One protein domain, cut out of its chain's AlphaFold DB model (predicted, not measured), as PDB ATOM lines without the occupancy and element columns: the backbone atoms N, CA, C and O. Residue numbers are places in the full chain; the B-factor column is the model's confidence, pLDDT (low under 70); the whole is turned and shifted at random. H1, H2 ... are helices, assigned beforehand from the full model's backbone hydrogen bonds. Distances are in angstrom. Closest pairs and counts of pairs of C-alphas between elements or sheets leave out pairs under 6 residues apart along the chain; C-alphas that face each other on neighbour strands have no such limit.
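AT A GLANCE: This is residues 11 to 51 of the 194 residues of an uncharacterized protein of Tribolium castaneum (UniProt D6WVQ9). This domain has little regular structure: a loop folded back on itself at residues 11 to 23, then one helix, H1, and then a separate short helix, H2, reached by a bare link. The outline is flat, spanning 28 by 22 by 8 A. The printed part has 41 residues with two named helices, H1 then H2, and no named strand; the class is all helix, with 16 residues in named elements. It is only just compact, close to loose, with a radius of gyration of the C-alphas of 10.8 A.

HOW THE PARTS SIT: Residues 12 to 13 pair antiparallel with residues 20 to 21. H1, residues 24 to 34, and H2, residues 43 to 47, are apart. Every O i to N i+4 pair is within hydrogen-bond range in H1 and H2.

IN THESE COORDINATES: H1 measures 15.5 A from C-alpha 24 at (-23.305, -38.175, -9.426) to C-alpha 34. H2 measures 6.0 A and ends at C-alpha 47 at (-29.771, -42.375, 7.189).

THE WHOLE: The C-alphas of Pro 11 and Gly 40, the two farthest apart, are 28.7 A apart. The printed part has no cut. The link H1 to H2 is short, 8 residues. Residues 37 to 50 have pLDDT under 70.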
ATOM      1  N   PRO A  11     -22.085 -40.545 -19.012       93.38
ATOM      2  CA  PRO A  11     -22.335 -41.198 -17.739       93.38
ATOM      3  C   PRO A  11     -21.108 -41.087 -16.824       93.38
ATOM      4  O   PRO A  11     -19.969 -41.245 -17.250       93.38
ATOM      5  N   TYR A  12     -21.348 -40.886 -15.532       95.06
ATOM      6  CA  TYR A  12     -20.334 -41.018 -14.493       95.06
ATOM      7  C   TYR A  12     -19.951 -42.491 -14.329       95.06
ATOM      8  O   TYR A  12     -20.826 -43.341 -14.134       95.06
ATOM      9  N   GLU A  13     -18.654 -42.789 -14.353       97.00
ATOM     10  CA  GLU A  13     -18.121 -44.151 -14.247       97.00
ATOM     11  C   GLU A  13     -17.407 -44.365 -12.908       97.00
ATOM     12  O   GLU A  13     -16.744 -43.466 -12.387       97.00
ATOM     13  N   CYS A  14     -17.562 -45.555 -12.326       96.31
ATOM     14  CA  CYS A  14     -16.822 -45.940 -11.131       96.31
ATOM     15  C   CYS A  14     -15.363 -46.245 -11.478       96.31
ATOM     16  O   CYS A  14     -15.122 -47.059 -12.365       96.31
ATOM     17  N   PRO A  15     -14.377 -45.670 -10.765       95.38
ATOM     18  CA  PRO A  15     -12.978 -45.953 -11.064       95.38
ATOM     19  C   PRO A  15     -12.533 -47.358 -10.628       95.38
ATOM     20  O   PRO A  15     -11.487 -47.822 -11.069       95.38
ATOM     21  N   SER A  16     -13.315 -48.055  -9.793       93.81
ATOM     22  CA  SER A  16     -12.955 -49.376  -9.250       93.81
ATOM     23  C   SER A  16     -13.776 -50.541  -9.810       93.81
ATOM     24  O   SER A  16     -13.454 -51.694  -9.530       93.81
ATOM     25  N   CYS A  17     -14.823 -50.292 -10.605       95.94
ATOM     26  CA  CYS A  17     -15.568 -51.357 -11.281       95.94
ATOM     27  C   CYS A  17     -16.333 -50.851 -12.513       95.94
ATOM     28  O   CYS A  17     -16.329 -49.671 -12.835       95.94
ATOM     29  N   LYS A  18     -17.056 -51.745 -13.198       97.44
ATOM     30  CA  LYS A  18     -17.800 -51.429 -14.433       97.44
ATOM     31  C   LYS A  18     -19.122 -50.664 -14.214       97.44
ATOM     32  O   LYS A  18     -19.918 -50.560 -15.145       97.44
ATOM     33  N   PHE A  19     -19.401 -50.168 -13.006       96.38
ATOM     34  CA  PHE A  19     -20.637 -49.438 -12.705       96.38
ATOM     35  C   PHE A  19     -20.644 -48.048 -13.359       96.38
ATOM     36  O   PHE A  19     -19.668 -47.304 -13.255       96.38
ATOM     37  N   LYS A  20     -21.763 -47.678 -13.997       97.12
ATOM     38  CA  LYS A  20     -21.960 -46.380 -14.666       97.12
ATOM     39  C   LYS A  20     -23.334 -45.798 -14.340       97.12
ATOM     40  O   LYS A  20     -24.307 -46.538 -14.193       97.12
ATOM     41  N   THR A  21     -23.445 -44.477 -14.234       93.88
ATOM     42  CA  THR A  21     -24.716 -43.794 -13.948       93.88
ATOM     43  C   THR A  21     -24.712 -42.349 -14.433       93.88
ATOM     44  O   THR A  21     -23.693 -41.681 -14.387       93.88
ATOM     45  N   PHE A  22     -25.860 -41.806 -14.832       91.12
ATOM     46  CA  PHE A  22     -25.975 -40.388 -15.211       91.12
ATOM     47  C   PHE A  22     -26.114 -39.443 -14.005       91.12
ATOM     48  O   PHE A  22     -26.187 -38.228 -14.166       91.12
ATOM     49  N   MET A  23     -26.153 -39.980 -12.780       86.00
ATOM     50  CA  MET A  23     -26.347 -39.192 -11.563       86.00
ATOM     51  C   MET A  23     -25.164 -39.336 -10.606       86.00
ATOM     52  O   MET A  23     -24.948 -40.397 -10.021       86.00
ATOM     53  N   LYS A  24     -24.459 -38.230 -10.344       86.25
ATOM     54  CA  LYS A  24     -23.305 -38.175  -9.426       86.25
ATOM     55  C   LYS A  24     -23.598 -38.759  -8.033       86.25
ATOM     56  O   LYS A  24     -22.750 -39.432  -7.453       86.25
ATOM     57  N   ILE A  25     -24.814 -38.560  -7.511       83.25
ATOM     58  CA  ILE A  25     -25.247 -39.109  -6.213       83.25
ATOM     59  C   ILE A  25     -25.281 -40.644  -6.195       83.25
ATOM     60  O   ILE A  25     -24.923 -41.258  -5.191       83.25
ATOM     61  N   HIS A  26     -25.667 -41.276  -7.305       86.75
ATOM     62  CA  HIS A  26     -25.687 -42.732  -7.413       86.75
ATOM     63  C   HIS A  26     -24.272 -43.302  -7.488       86.75
ATOM     64  O   HIS A  26     -24.014 -44.334  -6.874       86.75
ATOM     65  N   LEU A  27     -23.348 -42.608  -8.164       91.62
ATOM     66  CA  LEU A  27     -21.949 -43.022  -8.213       91.62
ATOM     67  C   LEU A  27     -21.306 -42.966  -6.821       91.62
ATOM     68  O   LEU A  27     -20.686 -43.932  -6.387       91.62
ATOM     69  N   HIS A  28     -21.515 -41.866  -6.093       86.88
ATOM     70  CA  HIS A  28     -21.001 -41.713  -4.732       86.88
ATOM     71  C   HIS A  28     -21.555 -42.783  -3.776       86.88
ATOM     72  O   HIS A  28     -20.811 -43.365  -2.990       86.88
ATOM     73  N   ARG A  29     -22.857 -43.089  -3.874       83.56
ATOM     74  CA  ARG A  29     -23.487 -44.167  -3.098       83.56
ATOM     75  C   ARG A  29     -22.884 -45.531  -3.425       83.56
ATOM     76  O   ARG A  29     -22.600 -46.299  -2.513       83.56
ATOM     77  N   HIS A  30     -22.724 -45.837  -4.710       90.69
ATOM     78  CA  HIS A  30     -22.124 -47.089  -5.156       90.69
ATOM     79  C   HIS A  30     -20.710 -47.261  -4.583       90.69
ATOM     80  O   HIS A  30     -20.421 -48.308  -4.011       90.69
ATOM     81  N   TRP A  31     -19.879 -46.217  -4.657       90.44
ATOM     82  CA  TRP A  31     -18.522 -46.231  -4.109       90.44
ATOM     83  C   TRP A  31     -18.502 -46.602  -2.625       90.44
ATOM     84  O   TRP A  31     -17.840 -47.564  -2.243       90.44
ATOM     85  N   LYS A  32     -19.300 -45.903  -1.806       86.38
ATOM     86  CA  LYS A  32     -19.379 -46.166  -0.361       86.38
ATOM     87  C   LYS A  32     -19.837 -47.587  -0.028       86.38
ATOM     88  O   LYS A  32     -19.340 -48.175   0.917       86.38
ATOM     89  N   LEU A  33     -20.785 -48.140  -0.787       83.88
ATOM     90  CA  LEU A  33     -21.359 -49.457  -0.486       83.88
ATOM     91  C   LEU A  33     -20.514 -50.630  -0.994       83.88
ATOM     92  O   LEU A  33     -20.552 -51.700  -0.397       83.88
ATOM     93  N   VAL A  34     -19.812 -50.458  -2.117       89.19
ATOM     94  CA  VAL A  34     -19.129 -51.561  -2.815       89.19
ATOM     95  C   VAL A  34     -17.617 -51.525  -2.611       89.19
ATOM     96  O   VAL A  34     -16.990 -52.576  -2.535       89.19
ATOM     97  N   HIS A  35     -17.026 -50.333  -2.521       88.12
ATOM     98  CA  HIS A  35     -15.572 -50.148  -2.510       88.12
ATOM     99  C   HIS A  35     -15.028 -49.624  -1.178       88.12
ATOM    100  O   HIS A  35     -13.830 -49.734  -0.937       88.12
ATOM    101  N   GLU A  36     -15.894 -49.131  -0.289       83.69
ATOM    102  CA  GLU A  36     -15.522 -48.701   1.064       83.69
ATOM    103  C   GLU A  36     -16.305 -49.444   2.176       83.69
ATOM    104  O   GLU A  36     -16.845 -48.806   3.075       83.69
ATOM    105  N   PRO A  37     -16.390 -50.792   2.162       66.50
ATOM    106  CA  PRO A  37     -17.168 -51.537   3.160       66.50
ATOM    107  C   PRO A  37     -16.540 -51.544   4.569       66.50
ATOM    108  O   PRO A  37     -17.197 -51.958   5.521       66.50
ATOM    109  N   SER A  38     -15.274 -51.127   4.700       62.22
ATOM    110  CA  SER A  38     -14.465 -51.271   5.923       62.22
ATOM    111  C   SER A  38     -14.300 -49.984   6.734       62.22
ATOM    112  O   SER A  38     -13.833 -50.046   7.871       62.22
ATOM    113  N   SER A  39     -14.668 -48.820   6.192       57.69
ATOM    114  CA  SER A  39     -14.916 -47.666   7.053       57.69
ATOM    115  C   SER A  39     -16.269 -47.939   7.698       57.69
ATOM    116  O   SER A  39     -17.201 -48.354   7.016       57.69
ATOM    117  N   GLY A  40     -16.380 -47.821   9.019       54.53
ATOM    118  CA  GLY A  40     -17.641 -47.995   9.734       54.53
ATOM    119  C   GLY A  40     -18.640 -46.915   9.330       54.53
ATOM    120  O   GLY A  40     -18.914 -46.024  10.129       54.53
ATOM    121  N   ALA A  41     -19.151 -46.981   8.096       54.47
ATOM    122  CA  ALA A  41     -20.228 -46.179   7.568       54.47
ATOM    123  C   ALA A  41     -21.397 -46.438   8.500       54.47
ATOM    124  O   ALA A  41     -22.101 -47.448   8.414       54.47
ATOM    125  N   SER A  42     -21.515 -45.547   9.476       55.22
ATOM    126  CA  SER A  42     -22.523 -45.640  10.502       55.22
ATOM    127  C   SER A  42     -23.867 -45.739   9.785       55.22
ATOM    128  O   SER A  42     -24.076 -45.045   8.780       55.22
ATOM    129  N   PRO A  43     -24.824 -46.538  10.282       56.22
ATOM    130  CA  PRO A  43     -26.203 -46.496   9.801       56.22
ATOM    131  C   PRO A  43     -26.741 -45.057   9.687       56.22
ATOM    132  O   PRO A  43     -27.623 -44.783   8.876       56.22
ATOM    133  N   HIS A  44     -26.158 -44.122  10.446       54.81
ATOM    134  CA  HIS A  44     -26.426 -42.691  10.419       54.81
ATOM    135  C   HIS A  44     -25.980 -41.958   9.132       54.81
ATOM    136  O   HIS A  44     -26.676 -41.043   8.691       54.81
ATOM    137  N   ASP A  45     -24.893 -42.373   8.471       54.47
ATOM    138  CA  ASP A  45     -24.437 -41.774   7.201       54.47
ATOM    139  C   ASP A  45     -25.291 -42.235   6.012       54.47
ATOM    140  O   ASP A  45     -25.524 -41.488   5.057       54.47
ATOM    141  N   LEU A  46     -25.841 -43.450   6.098       57.34
ATOM    142  CA  LEU A  46     -26.869 -43.941   5.180       57.34
ATOM    143  C   LEU A  46     -28.257 -43.369   5.512       57.34
ATOM    144  O   LEU A  46     -29.087 -43.210   4.613       57.34
ATOM    145  N   ALA A  47     -28.511 -42.989   6.769       54.94
ATOM    146  CA  ALA A  47     -29.771 -42.375   7.189       54.94
ATOM    147  C   ALA A  47     -30.015 -41.008   6.533       54.94
ATOM    148  O   ALA A  47     -31.168 -40.620   6.351       54.94
ATOM    149  N   HIS A  48     -28.964 -40.298   6.104       55.22
ATOM    150  CA  HIS A  48     -29.134 -39.048   5.361       55.22
ATOM    151  C   HIS A  48     -29.776 -39.268   3.976       55.22
ATOM    152  O   HIS A  48     -30.493 -38.398   3.478       55.22
ATOM    153  N   PHE A  49     -29.584 -40.448   3.374       54.91
ATOM    154  CA  PHE A  49     -30.158 -40.821   2.074       54.91
ATOM    155  C   PHE A  49     -31.424 -41.673   2.196       54.91
ATOM    156  O   PHE A  49     -32.270 -41.653   1.304       54.91
ATOM    157  N   SER A  50     -31.588 -42.367   3.321       63.16
ATOM    158  CA  SER A  50     -32.779 -43.152   3.657       63.16
ATOM    159  C   SER A  50     -33.758 -42.395   4.552       63.16
ATOM    160  O   SER A  50     -34.645 -43.015   5.133       63.16
ATOM    161  N   LYS A  51     -33.631 -41.065   4.681       72.12
ATOM    162  CA  LYS A  51     -34.538 -40.273   5.514       72.12
ATOM    163  C   LYS A  51     -35.961 -40.394   4.978       72.12
ATOM    164  O   LYS A  51     -36.296 -39.853   3.926       72.12
TER     165      LYS A  51